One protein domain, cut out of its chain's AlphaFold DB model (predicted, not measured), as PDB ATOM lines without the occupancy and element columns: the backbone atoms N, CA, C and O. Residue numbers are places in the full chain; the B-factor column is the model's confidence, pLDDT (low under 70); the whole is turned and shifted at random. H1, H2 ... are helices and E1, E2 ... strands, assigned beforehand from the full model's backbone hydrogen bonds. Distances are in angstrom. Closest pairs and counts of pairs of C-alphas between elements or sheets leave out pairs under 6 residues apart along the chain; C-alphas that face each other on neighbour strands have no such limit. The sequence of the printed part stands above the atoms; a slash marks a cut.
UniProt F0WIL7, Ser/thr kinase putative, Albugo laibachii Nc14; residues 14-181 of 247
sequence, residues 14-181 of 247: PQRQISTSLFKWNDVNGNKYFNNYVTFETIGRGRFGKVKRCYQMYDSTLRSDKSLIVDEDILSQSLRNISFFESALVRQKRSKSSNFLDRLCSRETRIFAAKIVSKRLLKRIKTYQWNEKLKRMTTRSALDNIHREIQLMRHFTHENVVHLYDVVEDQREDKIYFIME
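What this domain is: This is residues 14 to 181 of the 247 residues of the protein "Ser/thr kinase putative" of Albugo laibachii Nc14 (UniProt F0WIL7). A strongly twisted sheet of seven strands makes the body of an elongated model, with the E6 and E7 hairpin reaching out at one end of the long axis and a loose excursion holding H1 and H2 at the other. H3 and H4 stand where the hairpin joins the body, and H4 runs back from it toward E8. The printed part has 168 residues with four named helices and nine named strands, in the order E1 E2 E3 E4 H1 H2 E5 H3 E6 E7 H4 E8 E9; the class is mixed, helices and strands. The large sheet runs E1 E2 E3 E4 E5 E9 E8, all antiparallel. The whole is loose, with a radius of gyration of the C-alphas of 19.8 A, and spans 72 by 40 by 35 A.

Where its parts are: Find C-alpha 24 at (32.875, 0.488, -16.710), where E1, residues 24 to 26, begins. Next come E2, residues 32 to 34, E3, residues 37 to 46, 21.0 A long, and E4, residues 49 to 56, 20.8 A. Look for H1 from C-alpha 72 at (31.148, -13.232, -18.684) through residue 89, 25.6 A, then H2, residues 99 to 104. E5, residues 111 to 118, is 22.8 A long and is followed by H3, residues 119 to 123. E6, residues 126 to 131, and E7, residues 136 to 141, 16.5 A, lead to H4, residues 142 to 153, 15.9 A. E8 takes residues 164 to 169, and E9, residues 175 to 181, 19.2 A, ends at C-alpha 181 at (46.648, 7.623, -31.478).

How they stand to each other: E1 E2 E3 E4 are a meander, each strand the antiparallel neighbour of the one before; look at N 33 and O 25, 2.8 A, N 37 and O 34, 2.9 A, and N 40 and O 53, 2.8 A. E3 bends by 80 degrees at residue 41 and E4 by 57 degrees at residue 53. E5 pairs with E4 at N 112 and O 54, 2.8 A, and with E9 at N 113 and O 180, 2.8 A. The E8 and E9 hairpin has N 165 and O 179 at 2.8 A, and residues 18 to 19 pair in parallel with residues 167 to 168 of E8. H1 and H2 are not on this sheet and are apart from each other. H3 and H4 only graze it, and H4 touches H3 with residues 142 to 143 alone, the closest C-alphas being those of Leu 122 and Ala 142, 4.9 A. The E6 and E7 hairpin has N 127 and O 140 at 2.8 A. Every O i to N i+4 pair is within hydrogen-bond range in H1, H3 and H4; in H2 1 of 2 is.

The domain as a whole: The two C-alphas farthest apart are those of Arg 91 and Lys 135, 72.7 A. The printed part has no cut, and the link from E4 to H1 is long. Residues 63 to 73 and residues 87 to 103, of which 87 to 89 belong to H1 and 99 to 103 to H2, stand free. The mean pLDDT of the printed part is 71.7, and residues 14 to 17, 27 to 29 and 58 to 109 are under 70.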
ATOM      1  N   PRO A  14      38.188  -2.384 -44.500       48.25
ATOM      2  CA  PRO A  14      37.084  -2.623 -43.570       48.25
ATOM      3  C   PRO A  14      36.923  -1.484 -42.560       48.25
ATOM      4  O   PRO A  14      37.900  -0.993 -41.992       48.25
ATOM      5  N   GLN A  15      35.673  -1.059 -42.356       56.94
ATOM      6  CA  GLN A  15      35.352   0.048 -41.462       56.94
ATOM      7  C   GLN A  15      35.766  -0.279 -40.025       56.94
ATOM      8  O   GLN A  15      35.435  -1.340 -39.494       56.94
ATOM      9  N   ARG A  16      36.440   0.666 -39.367       67.56
ATOM     10  CA  ARG A  16      36.862   0.532 -37.961       67.56
ATOM     11  C   ARG A  16      35.662   0.331 -37.047       67.56
ATOM     12  O   ARG A  16      34.637   0.952 -37.287       67.56
ATOM     13  N   GLN A  17      35.735  -0.526 -36.039       64.75
ATOM     14  CA  GLN A  17      34.551  -0.878 -35.248       64.75
ATOM     15  C   GLN A  17      34.022   0.312 -34.425       64.75
ATOM     16  O   GLN A  17      34.770   1.213 -34.055       64.75
ATOM     17  N   ILE A  18      32.702   0.336 -34.214       75.69
ATOM     18  CA  ILE A  18      32.047   1.188 -33.219       75.69
ATOM     19  C   ILE A  18      31.528   0.235 -32.152       75.69
ATOM     20  O   ILE A  18      30.664  -0.597 -32.432       75.69
ATOM     21  N   SER A  19      32.056   0.355 -30.944       79.44
ATOM     22  CA  SER A  19      31.595  -0.409 -29.795       79.44
ATOM     23  C   SER A  19      30.319   0.229 -29.243       79.44
ATOM     24  O   SER A  19      30.356   1.322 -28.674       79.44
ATOM     25  N   THR A  20      29.177  -0.441 -29.400       79.12
ATOM     26  CA  THR A  20      27.869   0.063 -28.938       79.12
ATOM     27  C   THR A  20      27.578  -0.222 -27.464       79.12
ATOM     28  O   THR A  20      26.564   0.231 -26.937       79.12
ATOM     29  N   SER A  21      28.447  -0.990 -26.806       76.69
ATOM     30  CA  SER A  21      28.327  -1.381 -25.402       76.69
ATOM     31  C   SER A  21      29.497  -0.817 -24.604       76.69
ATOM     32  O   SER A  21      30.658  -0.926 -25.016       76.69
ATOM     33  N   LEU A  22      29.183  -0.202 -23.463       83.31
ATOM     34  CA  LEU A  22      30.168   0.378 -22.555       83.31
ATOM     35  C   LEU A  22      30.109  -0.312 -21.191       83.31
ATOM     36  O   LEU A  22      29.218  -0.047 -20.385       83.31
ATOM     37  N   PHE A  23      31.124  -1.111 -20.887       82.75
ATOM     38  CA  PHE A  23      31.355  -1.639 -19.545       82.75
ATOM     39  C   PHE A  23      32.309  -0.711 -18.807       82.75
ATOM     40  O   PHE A  23      33.308  -0.291 -19.380       82.75
ATOM     41  N   LYS A  24      32.012  -0.356 -17.554       82.94
ATOM     42  CA  LYS A  24      32.875   0.488 -16.710       82.94
ATOM     43  C   LYS A  24      33.041  -0.153 -15.345       82.94
ATOM     44  O   LYS A  24      32.050  -0.535 -14.732       82.94
ATOM     45  N   TRP A  25      34.262  -0.161 -14.832       80.00
ATOM     46  CA  TRP A  25      34.553  -0.568 -13.459       80.00
ATOM     47  C   TRP A  25      35.746   0.214 -12.912       80.00
ATOM     48  O   TRP A  25      36.441   0.917 -13.652       80.00
ATOM     49  N   ASN A  26      35.971   0.106 -11.606       76.25
ATOM     50  CA  ASN A  26      37.176   0.617 -10.967       76.25
ATOM     51  C   ASN A  26      37.924  -0.546 -10.317       76.25
ATOM     52  O   ASN A  26      37.283  -1.479  -9.838       76.25
ATOM     53  N   ASP A  27      39.252  -0.486 -10.291       69.12
ATOM     54  CA  ASP A  27      40.045  -1.418  -9.483       69.12
ATOM     55  C   ASP A  27      40.167  -0.942  -8.025       69.12
ATOM     56  O   ASP A  27      39.732   0.158  -7.664       69.12
ATOM     57  N   VAL A  28      40.803  -1.764  -7.186       61.38
ATOM     58  CA  VAL A  28      41.084  -1.458  -5.771       61.38
ATOM     59  C   VAL A  28      41.947  -0.208  -5.577       61.38
ATOM     60  O   VAL A  28      41.932   0.399  -4.510       61.38
ATOM     61  N   ASN A  29      42.680   0.205  -6.614       65.12
ATOM     62  CA  ASN A  29      43.534   1.389  -6.609       65.12
ATOM     63  C   ASN A  29      42.784   2.645  -7.093       65.12
ATOM     64  O   ASN A  29      43.367   3.728  -7.157       65.12
ATOM     65  N   GLY A  30      41.497   2.524  -7.438       70.75
ATOM     66  CA  GLY A  30      40.666   3.616  -7.938       70.75
ATOM     67  C   GLY A  30      40.908   3.977  -9.407       70.75
ATOM     68  O   GLY A  30      40.380   4.995  -9.878       70.75
ATOM     69  N   ASN A  31      41.672   3.172 -10.152       73.19
ATOM     70  CA  ASN A  31      41.830   3.365 -11.591       73.19
ATOM     71  C   ASN A  31      40.516   3.042 -12.293       73.19
ATOM     72  O   ASN A  31      39.815   2.105 -11.922       73.19
ATOM     73  N   LYS A  32      40.185   3.823 -13.322       81.94
ATOM     74  CA  LYS A  32      38.902   3.711 -14.025       81.94
ATOM     75  C   LYS A  32      39.089   2.994 -15.344       81.94
ATOM     76  O   LYS A  32      39.832   3.485 -16.203       81.94
ATOM     77  N   TYR A  33      38.343   1.920 -15.517       84.25
ATOM     78  CA  TYR A  33      38.352   1.084 -16.703       84.25
ATOM     79  C   TYR A  33      37.088   1.311 -17.512       84.25
ATOM     80  O   TYR A  33      36.023   1.641 -16.975       84.25
ATOM     81  N   PHE A  34      37.228   1.151 -18.818       85.25
ATOM     82  CA  PHE A  34      36.105   1.035 -19.718       85.25
ATOM     83  C   PHE A  34      36.440   0.052 -20.839       85.25
ATOM     84  O   PHE A  34      37.478   0.191 -21.486       85.25
ATOM     85  N   ASN A  35      35.582  -0.941 -21.059       85.75
ATOM     86  CA  ASN A  35      35.876  -2.093 -21.918       85.75
ATOM     87  C   ASN A  35      37.288  -2.651 -21.610       85.75
ATOM     88  O   ASN A  35      37.611  -2.889 -20.449       85.75
ATOM     89  N   ASN A  36      38.154  -2.816 -22.610       80.94
ATOM     90  CA  ASN A  36      39.541  -3.273 -22.448       80.94
ATOM     91  C   ASN A  36      40.560  -2.131 -22.246       80.94
ATOM     92  O   ASN A  36      41.762  -2.339 -22.425       80.94
ATOM     93  N   TYR A  37      40.117  -0.927 -21.880       85.06
ATOM     94  CA  TYR A  37      40.980   0.236 -21.680       85.06
ATOM     95  C   TYR A  37      41.005   0.688 -20.220       85.06
ATOM     96  O   TYR A  37      39.973   0.772 -19.554       85.06
ATOM     97  N   VAL A  38      42.180   1.099 -19.745       83.44
ATOM     98  CA  VAL A  38      42.344   1.793 -18.460       83.44
ATOM     99  C   VAL A  38      42.656   3.265 -18.699       83.44
ATOM    100  O   VAL A  38      43.561   3.608 -19.461       83.44
ATOM    101  N   THR A  39      41.897   4.165 -18.068       83.75
ATOM    102  CA  THR A  39      42.146   5.610 -18.174       83.75
ATOM    103  C   THR A  39      43.079   6.119 -17.092       83.75
ATOM    104  O   THR A  39      42.907   5.818 -15.913       83.75
ATOM    105  N   PHE A  40      43.973   7.011 -17.499       83.25
ATOM    106  CA  PHE A  40      44.970   7.654 -16.658       83.25
ATOM    107  C   PHE A  40      44.698   9.163 -16.545       83.25
ATOM    108  O   PHE A  40      43.531   9.599 -16.441       83.25
ATOM    109  N   GLU A  41      45.757   9.970 -16.487       82.88
ATOM    110  CA  GLU A  41      45.679  11.410 -16.311       82.88
ATOM    111  C   GLU A  41      44.986  12.127 -17.480       82.88
ATOM    112  O   GLU A  41      44.822  11.614 -18.589       82.88
ATOM    113  N   THR A  42      44.499  13.335 -17.192       89.19
ATOM    114  CA  THR A  42      43.860  14.188 -18.198       89.19
ATOM    115  C   THR A  42      44.936  14.983 -18.918       89.19
ATOM    116  O   THR A  42      45.586  15.813 -18.293       89.19
ATOM    117  N   ILE A  43      45.078  14.749 -20.220       85.00
ATOM    118  CA  ILE A  43      46.072  15.403 -21.082       85.00
ATOM    119  C   ILE A  43      45.500  16.616 -21.825       85.00
ATOM    120  O   ILE A  43      46.247  17.425 -22.354       85.00
ATOM    121  N   GLY A  44      44.172  16.780 -21.842       85.62
ATOM    122  CA  GLY A  44      43.531  17.947 -22.445       85.62
ATOM    123  C   GLY A  44      42.103  18.167 -21.959       85.62
ATOM    124  O   GLY A  44      41.405  17.232 -21.559       85.62
ATOM    125  N   ARG A  45      41.633  19.416 -22.002       87.50
ATOM    126  CA  ARG A  45      40.231  19.781 -21.747       87.50
ATOM    127  C   ARG A  45      39.710  20.608 -22.912       87.50
ATOM    128  O   ARG A  45      40.288  21.632 -23.254       87.50
ATOM    129  N   GLY A  46      38.624  20.143 -23.517       80.94
ATOM    130  CA  GLY A  46      37.940  20.828 -24.605       80.94
ATOM    131  C   GLY A  46      36.581  21.359 -24.160       80.94
ATOM    132  O   GLY A  46      36.089  21.044 -23.079       80.94
ATOM    133  N   ARG A  47      35.925  22.119 -25.039       83.19
ATOM    134  CA  ARG A  47      34.603  22.711 -24.773       83.19
ATOM    135  C   ARG A  47      33.520  21.677 -24.427       83.19
ATOM    136  O   ARG A  47      32.593  21.985 -23.689       83.19
ATOM    137  N   PHE A  48      33.634  20.463 -24.968       86.50
ATOM    138  CA  PHE A  48      32.601  19.421 -24.876       86.50
ATOM    139  C   PHE A  48      33.026  18.210 -24.046       86.50
ATOM    140  O   PHE A  48      32.311  17.207 -24.004       86.50
ATOM    141  N   GLY A  49      34.196  18.276 -23.407       90.25
ATOM    142  CA  GLY A  49      34.740  17.134 -22.695       90.25
ATOM    143  C   GLY A  49      36.233  17.230 -22.425       90.25
ATOM    144  O   GLY A  49      36.794  18.311 -22.262       90.25
ATOM    145  N   LYS A  50      36.888  16.079 -22.344       93.94
ATOM    146  CA  LYS A  50      38.304  15.985 -21.972       93.94
ATOM    147  C   LYS A  50      39.006  14.877 -22.728       93.94
ATOM    148  O   LYS A  50      38.366  13.929 -23.164       93.94
ATOM    149  N   VAL A  51      40.319  14.989 -22.831       92.44
ATOM    150  CA  VAL A  51      41.196  13.966 -23.385       92.44
ATOM    151  C   VAL A  51      42.017  13.388 -22.244       92.44
ATOM    152  O   VAL A  51      42.562  14.131 -21.424       92.44
ATOM    153  N   LYS A  52      42.074  12.065 -22.158       92.12
ATOM    154  CA  LYS A  52      42.892  11.337 -21.192       92.12
ATOM    155  C   LYS A  52      43.875  10.429 -21.911       92.12
ATOM    156  O   LYS A  52      43.528   9.892 -22.957       92.12
ATOM    157  N   ARG A  53      45.046  10.202 -21.319       86.94
ATOM    158  CA  ARG A  53      45.891   9.073 -21.718       86.94
ATOM    159  C   ARG A  53      45.226   7.778 -21.247       86.94
ATOM    160  O   ARG A  53      44.649   7.740 -20.154       86.94
ATOM    161  N   CYS A  54      45.251   6.739 -22.066       87.19
ATOM    162  CA  CYS A  54      44.770   5.413 -21.701       87.19
ATOM    163  C   CYS A  54      45.669   4.325 -22.279       87.19
ATOM    164  O   CYS A  54      46.427   4.559 -23.217       87.19
ATOM    165  N   TYR A  55      45.573   3.137 -21.697       82.00
ATOM    166  CA  TYR A  55      46.307   1.957 -22.138       82.00
ATOM    167  C   TYR A  55      45.304   0.869 -22.480       82.00
ATOM    168  O   TYR A  55      44.322   0.684 -21.754       82.00
ATOM    169  N   GLN A  56      45.545   0.162 -23.577       81.25
ATOM    170  CA  GLN A  56      44.808  -1.055 -23.886       81.25
ATOM    171  C   GLN A  56      45.406  -2.219 -23.100       81.25
ATOM    172  O   GLN A  56      46.618  -2.446 -23.128       81.25
ATOM    173  N   MET A  57      44.552  -2.952 -22.399       71.94
ATOM    174  CA  MET A  57      44.926  -4.174 -21.700       71.94
ATOM    175  C   MET A  57      44.843  -5.335 -22.702       71.94
ATOM    176  O   MET A  57      43.770  -5.620 -23.230       71.94
ATOM    177  N   TYR A  58      45.979  -5.970 -23.005       55.41
ATOM    178  CA  TYR A  58      46.034  -7.198 -23.805       55.41
ATOM    179  C   TYR A  58      45.970  -8.414 -22.875       55.41
ATOM    180  O   TYR A  58      46.837  -8.568 -22.012       55.41
ATOM    181  N   ASP A  59      44.987  -9.292 -23.079       44.38
ATOM    182  CA  ASP A  59      45.099 -10.696 -22.677       44.38
ATOM    183  C   ASP A  59      45.636 -11.480 -23.885       44.38
ATOM    184  O   ASP A  59      45.042 -11.473 -24.963       44.38
ATOM    185  N   SER A  60      46.804 -12.103 -23.732       36.47
ATOM    186  CA  SER A  60      47.481 -12.865 -24.788       36.47
ATOM    187  C   SER A  60      46.935 -14.293 -24.948       36.47
ATOM    188  O   SER A  60      47.348 -14.989 -25.873       36.47
ATOM    189  N   THR A  61      45.980 -14.730 -24.118       38.28
ATOM    190  CA  THR A  61      45.427 -16.099 -24.159       38.28
ATOM    191  C   THR A  61      44.184 -16.279 -25.044       38.28
ATOM    192  O   THR A  61      43.804 -17.407 -25.336       38.28
ATOM    193  N   LEU A  62      43.594 -15.205 -25.579       39.81
ATOM    194  CA  LEU A  62      42.360 -15.250 -26.393       39.81
ATOM    195  C   LEU A  62      42.596 -15.352 -27.910       39.81
ATOM    196  O   LEU A  62      41.733 -15.000 -28.715       39.81
ATOM    197  N   ARG A  63      43.785 -15.783 -28.334       34.69
ATOM    198  CA  ARG A  63      44.187 -15.731 -29.748       34.69
ATOM    199  C   ARG A  63      43.766 -16.934 -30.599       34.69
ATOM    200  O   ARG A  63      44.118 -16.948 -31.775       34.69
ATOM    201  N   SER A  64      43.038 -17.914 -30.066       32.03
ATOM    202  CA  SER A  64      42.857 -19.200 -30.758       32.03
ATOM    203  C   SER A  64      41.445 -19.591 -31.185       32.03
ATOM    204  O   SER A  64      41.334 -20.669 -31.754       32.03
ATOM    205  N   ASP A  65      40.396 -18.770 -31.044       30.28
ATOM    206  CA  ASP A  65      39.113 -19.162 -31.650       30.28
ATOM    207  C   ASP A  65      38.260 -18.008 -32.182       30.28
ATOM    208  O   ASP A  65      37.880 -17.081 -31.469       30.28
ATOM    209  N   LYS A  66      37.950 -18.072 -33.482       35.53
ATOM    210  CA  LYS A  66      37.191 -17.059 -34.238       35.53
ATOM    211  C   LYS A  66      35.668 -17.161 -34.044       35.53
ATOM    212  O   LYS A  66      34.923 -16.593 -34.839       35.53
ATOM    213  N   SER A  67      35.191 -17.850 -33.013       33.00
ATOM    214  CA  SER A  67      33.767 -18.179 -32.848       33.00
ATOM    215  C   SER A  67      33.182 -17.914 -31.458       33.00
ATOM    216  O   SER A  67      32.018 -18.237 -31.238       33.00
ATOM    217  N   LEU A  68      33.921 -17.319 -30.519       31.38
ATOM    218  CA  LEU A  68      33.447 -17.224 -29.138       31.38
ATOM    219  C   LEU A  68      32.745 -15.893 -28.851       31.38
ATOM    220  O   LEU A  68      33.338 -14.813 -28.846       31.38
ATOM    221  N   ILE A  69      31.435 -16.020 -28.634       34.31
ATOM    222  CA  ILE A  69      30.555 -15.055 -27.979       34.31
ATOM    223  C   ILE A  69      31.240 -14.608 -26.681       34.31
ATOM    224  O   ILE A  69      31.825 -15.423 -25.972       34.31
ATOM    225  N   VAL A  70      31.232 -13.299 -26.414       35.44
ATOM    226  CA  VAL A  70      31.911 -12.695 -25.260       35.44
ATOM    227  C   VAL A  70      31.197 -13.134 -23.979       35.44
ATOM    228  O   VAL A  70      30.276 -12.463 -23.522       35.44
ATOM    229  N   ASP A  71      31.604 -14.282 -23.443       33.62
ATOM    230  CA  ASP A  71      31.107 -14.820 -22.182       33.62
ATOM    231  C   ASP A  71      31.693 -14.048 -20.996       33.62
ATOM    232  O   ASP A  71      32.887 -13.723 -20.945       33.62
ATOM    233  N   GLU A  72      30.833 -13.796 -20.007       38.28
ATOM    234  CA  GLU A  72      31.148 -13.232 -18.684       38.28
ATOM    235  C   GLU A  72      32.345 -13.927 -18.007       38.28
ATOM    236  O   GLU A  72      33.046 -13.330 -17.183       38.28
ATOM    237  N   ASP A  73      32.641 -15.162 -18.410       37.19
ATOM    238  CA  ASP A  73      33.735 -15.969 -17.895       37.19
ATOM    239  C   ASP A  73      35.132 -15.507 -18.321       37.19
ATOM    240  O   ASP A  73      36.073 -15.643 -17.542       37.19
ATOM    241  N   ILE A  74      35.305 -14.863 -19.479       40.19
ATOM    242  CA  ILE A  74      36.625 -14.346 -19.896       40.19
ATOM    243  C   ILE A  74      37.013 -13.116 -19.062       40.19
ATOM    244  O   ILE A  74      38.166 -12.967 -18.636       40.19
ATOM    245  N   LEU A  75      36.036 -12.250 -18.769       40.28
ATOM    246  CA  LEU A  75      36.204 -11.143 -17.827       40.28
ATOM    247  C   LEU A  75      36.455 -11.679 -16.413       40.28
ATOM    248  O   LEU A  75      37.353 -11.182 -15.734       40.28
ATOM    249  N   SER A  76      35.743 -12.728 -15.987       40.53
ATOM    250  CA  SER A  76      35.934 -13.337 -14.664       40.53
ATOM    251  C   SER A  76      37.292 -14.051 -14.520       40.53
ATOM    252  O   SER A  76      37.896 -14.003 -13.445       40.53
ATOM    253  N   GLN A  77      37.835 -14.634 -15.592       40.25
ATOM    254  CA  GLN A  77      39.170 -15.244 -15.630       40.25
ATOM    255  C   GLN A  77      40.281 -14.182 -15.626       40.25
ATOM    256  O   GLN A  77      41.261 -14.300 -14.885       40.25
ATOM    257  N   SER A  78      40.091 -13.094 -16.380       40.34
ATOM    258  CA  SER A  78      40.983 -11.927 -16.372       40.34
ATOM    259  C   SER A  78      41.037 -11.281 -14.983       40.34
ATOM    260  O   SER A  78      42.113 -10.965 -14.477       40.34
ATOM    261  N   LEU A  79      39.882 -11.155 -14.321       41.78
ATOM    262  CA  LEU A  79      39.754 -10.643 -12.953       41.78
ATOM    263  C   LEU A  79      40.345 -11.603 -11.902       41.78
ATOM    264  O   LEU A  79      40.960 -11.136 -10.943       41.78
ATOM    265  N   ARG A  80      40.244 -12.927 -12.093       39.28
ATOM    266  CA  ARG A  80      40.902 -13.935 -11.234       39.28
ATOM    267  C   ARG A  80      42.425 -13.909 -11.346       39.28
ATOM    268  O   ARG A  80      43.119 -14.059 -10.346       39.28
ATOM    269  N   ASN A  81      42.964 -13.647 -12.531       41.50
ATOM    270  CA  ASN A  81      44.407 -13.482 -12.706       41.50
ATOM    271  C   ASN A  81      44.921 -12.177 -12.080       41.50
ATOM    272  O   ASN A  81      46.049 -12.134 -11.587       41.50
ATOM    273  N   ILE A  82      44.082 -11.137 -12.027       43.75
ATOM    274  CA  ILE A  82      44.371  -9.891 -11.305       43.75
ATOM    275  C   ILE A  82      44.335 -10.122  -9.782       43.75
ATOM    276  O   ILE A  82      45.253  -9.679  -9.095       43.75
ATOM    277  N   SER A  83      43.369 -10.881  -9.246       38.22
ATOM    278  CA  SER A  83      43.301 -11.192  -7.802       38.22
ATOM    279  C   SER A  83      44.410 -12.146  -7.325       38.22
ATOM    280  O   SER A  83      44.934 -12.004  -6.213       38.22
ATOM    281  N   PHE A  84      44.855 -13.069  -8.183       37.81
ATOM    282  CA  PHE A  84      46.041 -13.895  -7.927       37.81
ATOM    283  C   PHE A  84      47.320 -13.037  -7.873       37.81
ATOM    284  O   PHE A  84      48.187 -13.247  -7.023       37.81
ATOM    285  N   PHE A  85      47.400 -11.995  -8.711       35.72
ATOM    286  CA  PHE A  85      48.474 -10.997  -8.668       35.72
ATOM    287  C   PHE A  85      48.410 -10.102  -7.418       35.72
ATOM    288  O   PHE A  85      49.451  -9.784  -6.841       35.72
ATOM    289  N   GLU A  86      47.214  -9.731  -6.947       40.34
ATOM    290  CA  GLU A  86      47.028  -8.975  -5.696       40.34
ATOM    291  C   GLU A  86      47.516  -9.750  -4.464       40.34
ATOM    292  O   GLU A  86      48.161  -9.176  -3.584       40.34
ATOM    293  N   SER A  87      47.307 -11.068  -4.439       38.62
ATOM    294  CA  SER A  87      47.781 -11.944  -3.357       38.62
ATOM    295  C   SER A  87      49.315 -11.998  -3.277       38.62
ATOM    296  O   SER A  87      49.888 -12.031  -2.185       38.62
ATOM    297  N   ALA A  88      50.002 -11.921  -4.421       38.16
ATOM    298  CA  ALA A  88      51.459 -11.786  -4.476       38.16
ATOM    299  C   ALA A  88      51.941 -10.385  -4.038       38.16
ATOM    300  O   ALA A  88      53.003 -10.251  -3.427       38.16
ATOM    301  N   LEU A  89      51.140  -9.342  -4.282       35.59
ATOM    302  CA  LEU A  89      51.423  -7.946  -3.921       35.59
ATOM    303  C   LEU A  89      51.317  -7.657  -2.413       35.59
ATOM    304  O   LEU A  89      52.061  -6.814  -1.909       35.59
ATOM    305  N   VAL A  90      50.470  -8.375  -1.664       40.38
ATOM    306  CA  VAL A  90      50.382  -8.240  -0.191       40.38
ATOM    307  C   VAL A  90      51.710  -8.592   0.497       40.38
ATOM    308  O   VAL A  90      52.026  -8.026   1.546       40.38
ATOM    309  N   ARG A  91      52.543  -9.445  -0.116       37.47
ATOM    310  CA  ARG A  91      53.865  -9.820   0.415       37.47
ATOM    311  C   ARG A  91      54.963  -8.767   0.204       37.47
ATOM    312  O   ARG A  91      55.988  -8.850   0.871       37.47
ATOM    313  N   GLN A  92      54.766  -7.756  -0.645       39.06
ATOM    314  CA  GLN A  92      55.767  -6.714  -0.929       39.06
ATOM    315  C   GLN A  92      55.247  -5.304  -0.606       39.06
ATOM    316  O   GLN A  92      55.193  -4.404  -1.444       39.06
ATOM    317  N   LYS A  93      54.896  -5.060   0.660       36.50
ATOM    318  CA  LYS A  93      54.773  -3.689   1.178       36.50
ATOM    319  C   LYS A  93      56.160  -3.123   1.484       36.50
ATOM    320  O   LYS A  93      56.686  -3.378   2.560       36.50
ATOM    321  N   ARG A  94      56.710  -2.318   0.565       36.03
ATOM    322  CA  ARG A  94      57.576  -1.142   0.829       36.03
ATOM    323  C   ARG A  94      58.037  -0.523  -0.496       36.03
ATOM    324  O   ARG A  94      59.043  -0.932  -1.048       36.03
ATOM    325  N   SER A  95      57.281   0.448  -1.004       34.97
ATOM    326  CA  SER A  95      57.780   1.670  -1.663       34.97
ATOM    327  C   SER A  95      56.612   2.375  -2.360       34.97
ATOM    328  O   SER A  95      55.846   1.760  -3.103       34.97
ATOM    329  N   LYS A  96      56.437   3.666  -2.075       41.28
ATOM    330  CA  LYS A  96      55.419   4.517  -2.691       41.28
ATOM    331  C   LYS A  96      55.912   4.950  -4.081       41.28
ATOM    332  O   LYS A  96      56.983   5.523  -4.198       41.28
ATOM    333  N   SER A  97      55.051   4.767  -5.085       39.72
ATOM    334  CA  SER A  97      54.969   5.552  -6.335       39.72
ATOM    335  C   SER A  97      55.648   5.087  -7.643       39.72
ATOM    336  O   SER A  97      55.401   5.763  -8.637       39.72
ATOM    337  N   SER A  98      56.376   3.964  -7.756       41.09
ATOM    338  CA  SER A  98      56.963   3.581  -9.075       41.09
ATOM    339  C   SER A  98      56.392   2.333  -9.769       41.09
ATOM    340  O   SER A  98      56.574   2.157 -10.965       41.09
ATOM    341  N   ASN A  99      55.616   1.479  -9.101       53.69
ATOM    342  CA  ASN A  99      55.485   0.106  -9.610       53.69
ATOM    343  C   ASN A  99      54.453  -0.126 -10.736       53.69
ATOM    344  O   ASN A  99      54.489  -1.174 -11.370       53.69
ATOM    345  N   PHE A 100      53.477   0.753 -10.980       45.84
ATOM    346  CA  PHE A 100      52.416   0.443 -11.960       45.84
ATOM    347  C   PHE A 100      52.824   0.736 -13.414       45.84
ATOM    348  O   PHE A 100      52.613  -0.107 -14.282       45.84
ATOM    349  N   LEU A 101      53.440   1.895 -13.672       40.72
ATOM    350  CA  LEU A 101      53.876   2.287 -15.019       40.72
ATOM    351  C   LEU A 101      55.043   1.422 -15.514       40.72
ATOM    352  O   LEU A 101      54.995   0.952 -16.647       40.72
ATOM    353  N   ASP A 102      56.005   1.110 -14.639       42.38
ATOM    354  CA  ASP A 102      57.122   0.210 -14.960       42.38
ATOM    355  C   ASP A 102      56.633  -1.198 -15.346       42.38
ATOM    356  O   ASP A 102      57.191  -1.842 -16.233       42.38
ATOM    357  N   ARG A 103      55.529  -1.662 -14.740       44.66
ATOM    358  CA  ARG A 103      54.915  -2.957 -15.071       44.66
ATOM    359  C   ARG A 103      54.099  -2.923 -16.364       44.66
ATOM    360  O   ARG A 103      54.116  -3.917 -17.087       44.66
ATOM    361  N   LEU A 104      53.442  -1.810 -16.703       40.53
ATOM    362  CA  LEU A 104      52.772  -1.654 -18.005       40.53
ATOM    363  C   LEU A 104      53.771  -1.596 -19.168       40.53
ATOM    364  O   LEU A 104      53.527  -2.233 -20.188       40.53
ATOM    365  N   CYS A 105      54.913  -0.919 -18.995       37.56
ATOM    366  CA  CYS A 105      55.989  -0.876 -19.993       37.56
ATOM    367  C   CYS A 105      56.594  -2.258 -20.310       37.56
ATOM    368  O   CYS A 105      57.190  -2.427 -21.368       37.56
ATOM    369  N   SER A 106      56.445  -3.247 -19.417       38.94
ATOM    370  CA  SER A 106      57.020  -4.595 -19.578       38.94
ATOM    371  C   SER A 106      56.183  -5.566 -20.427       38.94
ATOM    372  O   SER A 106      56.646  -6.658 -20.752       38.94
ATOM    373  N   ARG A 107      54.951  -5.195 -20.795       43.25
ATOM    374  CA  ARG A 107      54.075  -5.961 -21.700       43.25
ATOM    375  C   ARG A 107      53.713  -5.087 -22.896       43.25
ATOM    376  O   ARG A 107      53.778  -3.871 -22.779       43.25
ATOM    377  N   GLU A 108      53.310  -5.697 -24.013       50.09
ATOM    378  CA  GLU A 108      52.871  -5.072 -25.281       50.09
ATOM    379  C   GLU A 108      51.631  -4.148 -25.128       50.09
ATOM    380  O   GLU A 108      50.635  -4.264 -25.842       50.09
ATOM    381  N   THR A 109      51.629  -3.240 -24.157       57.81
ATOM    382  CA  THR A 109      50.521  -2.344 -23.859       57.81
ATOM    383  C   THR A 109      50.589  -1.163 -24.813       57.81
ATOM    384  O   THR A 109      51.529  -0.371 -24.819       57.81
ATOM    385  N   ARG A 110      49.580  -1.055 -25.677       73.44
ATOM    386  CA  ARG A 110      49.475   0.076 -26.602       73.44
ATOM    387  C   ARG A 110      48.886   1.284 -25.882       73.44
ATOM    388  O   ARG A 110      47.888   1.165 -25.162       73.44
ATOM    389  N   ILE A 111      49.519   2.434 -26.085       81.00
ATOM    390  CA  ILE A 111      49.133   3.720 -25.497       81.00
ATOM    391  C   ILE A 111      48.202   4.453 -26.461       81.00
ATOM    392  O   ILE A 111      48.448   4.495 -27.664       81.00
ATOM    393  N   PHE A 112      47.150   5.062 -25.919       88.69
ATOM    394  CA  PHE A 112      46.146   5.799 -26.678       88.69
ATOM    395  C   PHE A 112      45.752   7.112 -25.994       88.69
ATOM    396  O   PHE A 112      45.952   7.325 -24.793       88.69
ATOM    397  N   ALA A 113      45.145   7.997 -26.779       89.94
ATOM    398  CA  ALA A 113      44.416   9.157 -26.301       89.94
ATOM    399  C   ALA A 113      42.907   8.872 -26.358       89.94
ATOM    400  O   ALA A 113      42.330   8.718 -27.432       89.94
ATOM    401  N   ALA A 114      42.243   8.855 -25.203       93.38
ATOM    402  CA  ALA A 114      40.790   8.765 -25.103       93.38
ATOM    403  C   ALA A 114      40.171  10.165 -25.018       93.38
ATOM    404  O   ALA A 114      40.203  10.806 -23.958       93.38
ATOM    405  N   LYS A 115      39.561  10.644 -26.107       93.44
ATOM    406  CA  LYS A 115      38.738  11.864 -26.096       93.44
ATOM    407  C   LYS A 115      37.312  11.503 -25.687       93.44
ATOM    408  O   LYS A 115      36.616  10.772 -26.377       93.44
ATOM    409  N   ILE A 116      36.886  12.024 -24.542       94.81
ATOM    410  CA  ILE A 116      35.606  11.729 -23.895       94.81
ATOM    411  C   ILE A 116      34.707  12.951 -24.043       94.81
ATOM    412  O   ILE A 116      35.019  14.008 -23.485       94.81
ATOM    413  N   VAL A 117      33.595  12.810 -24.760       94.50
ATOM    414  CA  VAL A 117      32.704  13.915 -25.148       94.50
ATOM    415  C   VAL A 117      31.287  13.691 -24.612       94.50
ATOM    416  O   VAL A 117      30.805  12.565 -24.628       94.50
ATOM    417  N   SER A 118      30.615  14.744 -24.132       96.38
ATOM    418  CA  SER A 118      29.231  14.670 -23.621       96.38
ATOM    419  C   SER A 118      28.186  14.893 -24.718       96.38
ATOM    420  O   SER A 118      28.130  15.965 -25.328       96.38
ATOM    421  N   LYS A 119      27.287  13.923 -24.906       95.38
ATOM    422  CA  LYS A 119      26.155  13.987 -25.840       95.38
ATOM    423  C   LYS A 119      25.168  15.079 -25.453       95.38
ATOM    424  O   LYS A 119      24.726  15.829 -26.322       95.38
ATOM    425  N   ARG A 120      24.846  15.226 -24.165       95.06
ATOM    426  CA  ARG A 120      23.979  16.304 -23.657       95.06
ATOM    427  C   ARG A 120      24.526  17.686 -24.006       95.06
ATOM    428  O   ARG A 120      23.756  18.532 -24.456       95.06
ATOM    429  N   LEU A 121      25.832  17.924 -23.845       94.31
ATOM    430  CA  LEU A 121      26.435  19.216 -24.204       94.31
ATOM    431  C   LEU A 121      26.379  19.478 -25.713       94.31
ATOM    432  O   LEU A 121      26.068  20.593 -26.128       94.31
ATOM    433  N   LEU A 122      26.618  18.455 -26.530       93.06
ATOM    434  CA  LEU A 122      26.568  18.571 -27.987       93.06
ATOM    435  C   LEU A 122      25.152  18.820 -28.522       93.06
ATOM    436  O   LEU A 122      24.968  19.653 -29.407       93.06
ATOM    437  N   LYS A 123      24.135  18.166 -27.947       94.31
ATOM    438  CA  LYS A 123      22.720  18.362 -28.319       94.31
ATOM    439  C   LYS A 123      22.231  19.798 -28.097       94.31
ATOM    440  O   LYS A 123      21.312  20.242 -28.783       94.31
ATOM    441  N   ARG A 124      22.831  20.530 -27.149       93.81
ATOM    442  CA  ARG A 124      22.479  21.930 -26.845       93.81
ATOM    443  C   ARG A 124      22.935  22.913 -27.918       93.81
ATOM    444  O   ARG A 124      22.374  23.999 -28.008       93.81
ATOM    445  N   ILE A 125      23.945  22.562 -28.709       90.88
ATOM    446  CA  ILE A 125      24.486  23.446 -29.740       90.88
ATOM    447  C   ILE A 125      23.816  23.096 -31.051       90.88
ATOM    448  O   ILE A 125      23.993  21.989 -31.552       90.88
ATOM    449  N   LYS A 126      23.056  24.045 -31.593       92.69
ATOM    450  CA  LYS A 126      22.344  23.892 -32.857       92.69
ATOM    451  C   LYS A 126      22.861  24.896 -33.874       92.69
ATOM    452  O   LYS A 126      23.118  26.050 -33.550       92.69
ATOM    453  N   THR A 127      22.982  24.434 -35.104       90.19
ATOM    454  CA  THR A 127      23.279  25.240 -36.284       90.19
ATOM    455  C   THR A 127      22.061  25.222 -37.190       90.19
ATOM    456  O   THR A 127      21.404  24.188 -37.335       90.19
ATOM    457  N   TYR A 128      21.728  26.376 -37.756       91.94
ATOM    458  CA  TYR A 128      20.636  26.509 -38.710       91.94
ATOM    459  C   TYR A 128      21.180  26.298 -40.117       91.94
ATOM    460  O   TYR A 128      22.217  26.846 -40.476       91.94
ATOM    461  N   GLN A 129      20.482  25.495 -40.908       90.12
ATOM    462  CA  GLN A 129      20.851  25.209 -42.290       90.12
ATOM    463  C   GLN A 129      19.598  25.111 -43.156       90.12
ATOM    464  O   GLN A 129      18.563  24.580 -42.733       90.12
ATOM    465  N   TRP A 130      19.710  25.603 -44.382       91.75
ATOM    466  CA  TRP A 130      18.668  25.456 -45.384       91.75
ATOM    467  C   TRP A 130      18.572  23.994 -45.831       91.75
ATOM    468  O   TRP A 130      19.579  23.367 -46.163       91.75
ATOM    469  N   ASN A 131      17.367  23.428 -45.800       92.81
ATOM    470  CA  ASN A 131      17.108  22.089 -46.309       92.81
ATOM    471  C   ASN A 131      16.385  22.187 -47.650       92.81
ATOM    472  O   ASN A 131      15.180  22.433 -47.689       92.81
ATOM    473  N   GLU A 132      17.127  21.928 -48.725       91.81
ATOM    474  CA  GLU A 132      16.636  22.026 -50.101       91.81
ATOM    475  C   GLU A 132      15.427  21.118 -50.367       91.81
ATOM    476  O   GLU A 132      14.453  21.530 -50.991       91.81
ATOM    477  N   LYS A 133      15.437  19.895 -49.819       92.88
ATOM    478  CA  LYS A 133      14.348  18.922 -50.009       92.88
ATOM    479  C   LYS A 133      13.061  19.350 -49.310       92.88
ATOM    480  O   LYS A 133      11.974  19.114 -49.821       92.88
ATOM    481  N   LEU A 134      13.184  19.951 -48.128       93.12
ATOM    482  CA  LEU A 134      12.042  20.385 -47.320       93.12
ATOM    483  C   LEU A 134      11.651  21.850 -47.568       93.12
ATOM    484  O   LEU A 134      10.704  22.317 -46.930       93.12
ATOM    485  N   LYS A 135      12.399  22.559 -48.432       94.19
ATOM    486  CA  LYS A 135      12.296  23.999 -48.722       94.19
ATOM    487  C   LYS A 135      12.115  24.856 -47.462       94.19
ATOM    488  O   LYS A 135      11.272  25.749 -47.421       94.19
ATOM    489  N   ARG A 136      12.861  24.542 -46.395       93.88
ATOM    490  CA  ARG A 136      12.757  25.235 -45.099       93.88
ATOM    491  C   ARG A 136      14.069  25.230 -44.325       93.88
ATOM    492  O   ARG A 136      14.909  24.346 -44.505       93.88
ATOM    493  N   MET A 137      14.195  26.162 -43.381       94.38
ATOM    494  CA  MET A 137      15.269  26.129 -42.389       94.38
ATOM    495  C   MET A 137      15.096  24.940 -41.443       94.38
ATOM    496  O   MET A 137      14.016  24.684 -40.913       94.38
ATOM    497  N   THR A 138      16.182  24.212 -41.222       93.38
ATOM    498  CA  THR A 138      16.255  23.099 -40.271       93.38
ATOM    499  C   THR A 138      17.406  23.318 -39.305       93.38
ATOM    500  O   THR A 138      18.315  24.105 -39.574       93.38
ATOM    501  N   THR A 139      17.373  22.620 -38.173       92.12
ATOM    502  CA  THR A 139      18.475  22.645 -37.211       92.12
ATOM    503  C   THR A 139      19.266  21.347 -37.277       92.12
ATOM    504  O   THR A 139      18.696  20.274 -37.466       92.12
ATOM    505  N   ARG A 140      20.584  21.449 -37.114       89.94
ATOM    506  CA  ARG A 140      21.474  20.322 -36.824       89.94
ATOM    507  C   ARG A 140      22.199  20.566 -35.524       89.94
ATOM    508  O   ARG A 140      22.719  21.663 -35.307       89.94
ATOM    509  N   SER A 141      22.236  19.556 -34.671       92.25
ATOM    510  CA  SER A 141      23.010  19.610 -33.444       92.25
ATOM    511  C   SER A 141      24.491  19.335 -33.704       92.25
ATOM    512  O   SER A 141      24.863  18.702 -34.693       92.25
ATOM    513  N   ALA A 142      25.356  19.764 -32.785       89.81
ATOM    514  CA  ALA A 142      26.766  19.388 -32.829       89.81
ATOM    515  C   ALA A 142      26.968  17.867 -32.669       89.81
ATOM    516  O   ALA A 142      27.980  17.344 -33.123       89.81
ATOM    517  N   LEU A 143      26.005  17.155 -32.066       92.38
ATOM    518  CA  LEU A 143      26.032  15.693 -31.985       92.38
ATOM    519  C   LEU A 143      25.847  15.064 -33.371       92.38
ATOM    520  O   LEU A 143      26.619  14.183 -33.735       92.38
ATOM    521  N   ASP A 144      24.899  15.574 -34.164       90.12
ATOM    522  CA  ASP A 144      24.664  15.097 -35.536       90.12
ATOM    523  C   ASP A 144      25.904  15.307 -36.418       90.12
ATOM    524  O   ASP A 144      26.254  14.460 -37.241       90.12
ATOM    525  N   ASN A 145      26.590  16.440 -36.230       86.62
ATOM    526  CA  ASN A 145      27.840  16.731 -36.928       86.62
ATOM    527  C   ASN A 145      28.950  15.758 -36.507       86.62
ATOM    528  O   ASN A 145      29.618  15.197 -37.370       86.62
ATOM    529  N   ILE A 146      29.087  15.484 -35.206       88.25
ATOM    530  CA  ILE A 146      30.072  14.526 -34.694       88.25
ATOM    531  C   ILE A 146      29.821  13.106 -35.203       88.25
ATOM    532  O   ILE A 146      30.773  12.420 -35.562       88.25
ATOM    533  N   HIS A 147      28.572  12.645 -35.281       89.00
ATOM    534  CA  HIS A 147      28.272  11.319 -35.837       89.00
ATOM    535  C   HIS A 147      28.669  11.206 -37.309       89.00
ATOM    536  O   HIS A 147      29.196  10.173 -37.725       89.00
ATOM    537  N   ARG A 148      28.505  12.279 -38.089       84.38
ATOM    538  CA  ARG A 148      29.037  12.336 -39.456       84.38
ATOM    539  C   ARG A 148      30.564  12.324 -39.474       84.38
ATOM    540  O   ARG A 148      31.152  11.605 -40.275       84.38
ATOM    541  N   GLU A 149      31.207  13.113 -38.620       83.19
ATOM    542  CA  GLU A 149      32.669  13.143 -38.523       83.19
ATOM    543  C   GLU A 149      33.227  11.764 -38.163       83.19
ATOM    544  O   GLU A 149      34.163  11.317 -38.814       83.19
ATOM    545  N   ILE A 150      32.603  11.037 -37.227       85.81
ATOM    546  CA  ILE A 150      32.955   9.646 -36.902       85.81
ATOM    547  C   ILE A 150      32.918   8.776 -38.162       85.81
ATOM    548  O   ILE A 150      33.875   8.053 -38.434       85.81
ATOM    549  N   GLN A 151      31.844   8.855 -38.955       83.19
ATOM    550  CA  GLN A 151      31.727   8.076 -40.191       83.19
ATOM    551  C   GLN A 151      32.865   8.376 -41.172       83.19
ATOM    552  O   GLN A 151      33.400   7.447 -41.765       83.19
ATOM    553  N   LEU A 152      33.282   9.636 -41.312       82.81
ATOM    554  CA  LEU A 152      34.409  10.011 -42.173       82.81
ATOM    555  C   LEU A 152      35.748   9.535 -41.590       82.81
ATOM    556  O   LEU A 152      36.512   8.845 -42.266       82.81
ATOM    557  N   MET A 153      36.000   9.835 -40.315       82.62
ATOM    558  CA  MET A 153      37.258   9.546 -39.622       82.62
ATOM    559  C   MET A 153      37.593   8.057 -39.578       82.62
ATOM    560  O   MET A 153      38.772   7.709 -39.616       82.62
ATOM    561  N   ARG A 154      36.584   7.172 -39.564       82.94
ATOM    562  CA  ARG A 154      36.766   5.708 -39.646       82.94
ATOM    563  C   ARG A 154      37.521   5.257 -40.901       82.94
ATOM    564  O   ARG A 154      38.058   4.155 -40.900       82.94
ATOM    565  N   HIS A 155      37.587   6.088 -41.939       81.06
ATOM    566  CA  HIS A 155      38.248   5.761 -43.202       81.06
ATOM    567  C   HIS A 155      39.631   6.410 -43.352       81.06
ATOM    568  O   HIS A 155      40.396   6.018 -44.233       81.06
ATOM    569  N   PHE A 156      39.987   7.379 -42.502       84.00
ATOM    570  CA  PHE A 156      41.232   8.135 -42.653       84.00
ATOM    571  C   PHE A 156      42.446   7.339 -42.206       84.00
ATOM    572  O   PHE A 156      42.602   7.069 -41.019       84.00
ATOM    573  N   THR A 157      43.315   6.979 -43.142       84.19
ATOM    574  CA  THR A 157      44.571   6.269 -42.878       84.19
ATOM    575  C   THR A 157      45.696   7.005 -43.588       84.19
ATOM    576  O   THR A 157      45.880   6.828 -44.791       84.19
ATOM    577  N   HIS A 158      46.403   7.859 -42.854       86.00
ATOM    578  CA  HIS A 158      47.508   8.659 -43.365       86.00
ATOM    579  C   HIS A 158      48.440   9.035 -42.211       86.00
ATOM    580  O   HIS A 158      47.958   9.311 -41.120       86.00
ATOM    581  N   GLU A 159      49.747   9.074 -42.457       87.94
ATOM    582  CA  GLU A 159      50.773   9.354 -41.442       87.94
ATOM    583  C   GLU A 159      50.590  10.728 -40.776       87.94
ATOM    584  O   GLU A 159      50.629  10.852 -39.560       87.94
ATOM    585  N   ASN A 160      50.262  11.757 -41.562       88.00
ATOM    586  CA  ASN A 160      50.002  13.105 -41.041       88.00
ATOM    587  C   ASN A 160      48.523  13.367 -40.676       88.00
ATOM    588  O   ASN A 160      48.074  14.514 -40.680       88.00
ATOM    589  N   VAL A 161      47.726  12.319 -40.422       86.19
ATOM    590  CA  VAL A 161      46.346  12.437 -39.919       86.19
ATOM    591  C   VAL A 161      46.154  11.475 -38.754       86.19
ATOM    592  O   VAL A 161      46.186  10.263 -38.936       86.19
ATOM    593  N   VAL A 162      45.881  12.032 -37.571       86.00
ATOM    594  CA  VAL A 162      45.713  11.281 -36.317       86.00
ATOM    595  C   VAL A 162      44.779  10.091 -36.501       86.00
ATOM    596  O   VAL A 162      43.619  10.243 -36.913       86.00
ATOM    597  N   HIS A 163      45.267   8.907 -36.142       84.31
ATOM    598  CA  HIS A 163      44.496   7.689 -36.322       84.31
ATOM    599  C   HIS A 163      43.385   7.557 -35.272       84.31
ATOM    600  O   HIS A 163      43.639   7.577 -34.066       84.31
ATOM    601  N   LEU A 164      42.142   7.372 -35.722       87.81
ATOM    602  CA  LEU A 164      41.024   6.945 -34.874       87.81
ATOM    603  C   LEU A 164      40.974   5.418 -34.876       87.81
ATOM    604  O   LEU A 164      40.679   4.854 -35.923       87.81
ATOM    605  N   TYR A 165      41.230   4.775 -33.738       85.06
ATOM    606  CA  TYR A 165      41.246   3.317 -33.584       85.06
ATOM    607  C   TYR A 165      39.863   2.732 -33.287       85.06
ATOM    608  O   TYR A 165      39.487   1.731 -33.890       85.06
ATOM    609  N   ASP A 166      39.111   3.358 -32.381       87.19
ATOM    610  CA  ASP A 166      37.813   2.855 -31.917       87.19
ATOM    611  C   ASP A 166      36.917   4.013 -31.453       87.19
ATOM    612  O   ASP A 166      37.398   5.083 -31.056       87.19
ATOM    613  N   VAL A 167      35.606   3.799 -31.502       90.69
ATOM    614  CA  VAL A 167      34.598   4.690 -30.925       90.69
ATOM    615  C   VAL A 167      33.680   3.868 -30.035       90.69
ATOM    616  O   VAL A 167      32.961   3.001 -30.522       90.69
ATOM    617  N   VAL A 168      33.660   4.181 -28.741       91.06
ATOM    618  CA  VAL A 168      32.729   3.572 -27.787       91.06
ATOM    619  C   VAL A 168      31.574   4.533 -27.535       91.06
ATOM    620  O   VAL A 168      31.759   5.615 -26.963       91.06
ATOM    621  N   GLU A 169      30.378   4.141 -27.960       92.62
ATOM    622  CA  GLU A 169      29.145   4.899 -27.767       92.62
ATOM    623  C   GLU A 169      28.011   3.973 -27.327       92.62
ATOM    624  O   GLU A 169      27.387   3.294 -28.136       92.62
ATOM    625  N   ASP A 170      27.693   4.013 -26.035       91.25
ATOM    626  CA  ASP A 170      26.520   3.336 -25.488       91.25
ATOM    627  C   ASP A 170      25.315   4.286 -25.475       91.25
ATOM    628  O   ASP A 170      25.409   5.441 -25.038       91.25
ATOM    629  N   GLN A 171      24.167   3.818 -25.971       89.75
ATOM    630  CA  GLN A 171      22.938   4.611 -26.066       89.75
ATOM    631  C   GLN A 171      22.431   5.095 -24.700       89.75
ATOM    632  O   GLN A 171      21.871   6.192 -24.619       89.75
ATOM    633  N   ARG A 172      22.653   4.315 -23.636       90.81
ATOM    634  CA  ARG A 172      22.191   4.600 -22.266       90.81
ATOM    635  C   ARG A 172      23.072   5.621 -21.552       90.81
ATOM    636  O   ARG A 172      22.657   6.246 -20.579       90.81
ATOM    637  N   GLU A 173      24.287   5.814 -22.043       94.38
ATOM    638  CA  GLU A 173      25.301   6.657 -21.422       94.38
ATOM    639  C   GLU A 173      25.351   8.037 -22.064       94.38
ATOM    640  O   GLU A 173      24.995   8.203 -23.221       94.38
ATOM    641  N   ASP A 174      25.813   9.062 -21.344       95.25
ATOM    642  CA  ASP A 174      25.946  10.411 -21.918       95.25
ATOM    643  C   ASP A 174      27.224  10.581 -22.751       95.25
ATOM    644  O   ASP A 174      27.343  11.527 -23.522       95.25
ATOM    645  N   LYS A 175      28.214   9.704 -22.597       95.12
ATOM    646  CA  LYS A 175      29.559   9.929 -23.134       95.12
ATOM    647  C   LYS A 175      29.804   9.154 -24.423       95.12
ATOM    648  O   LYS A 175      29.373   8.014 -24.542       95.12
ATOM    649  N   ILE A 176      30.552   9.772 -25.332       94.19
ATOM    650  CA  ILE A 176      31.203   9.125 -26.476       94.19
ATOM    651  C   ILE A 176      32.704   9.116 -26.200       94.19
ATOM    652  O   ILE A 176      33.259  10.144 -25.793       94.19
ATOM    653  N   TYR A 177      33.351   7.975 -26.409       93.81
ATOM    654  CA  TYR A 177      34.789   7.801 -26.236       93.81
ATOM    655  C   TYR A 177      35.419   7.579 -27.604       93.81
ATOM    656  O   TYR A 177      35.094   6.613 -28.281       93.81
ATOM    657  N   PHE A 178      36.332   8.457 -27.998       93.19
ATOM    658  CA  PHE A 178      37.160   8.292 -29.186       93.19
ATOM    659  C   PHE A 178      38.520   7.783 -28.742       93.19
ATOM    660  O   PHE A 178      39.204   8.480 -27.987       93.19
ATOM    661  N   ILE A 179      38.900   6.598 -29.200       91.50
ATOM    662  CA  ILE A 179      40.215   6.014 -28.956       91.50
ATOM    663  C   ILE A 179      41.091   6.374 -30.134       91.50
ATOM    664  O   ILE A 179      40.869   5.919 -31.252       91.50
ATOM    665  N   MET A 180      42.053   7.246 -29.885       90.31
ATOM    666  CA  MET A 180      42.915   7.814 -30.907       90.31
ATOM    667  C   MET A 180      44.367   7.482 -30.605       90.31
ATOM    668  O   MET A 180      44.726   7.163 -29.468       90.31
ATOM    669  N   GLU A 181      45.200   7.604 -31.624       85.88
ATOM    670  CA  GLU A 181      46.648   7.623 -31.478       85.88
ATOM    671  C   GLU A 181      47.094   8.612 -30.391       85.88
ATOM    672  O   GLU A 181      46.566   9.725 -30.275       85.88
TER     673      GLU A 181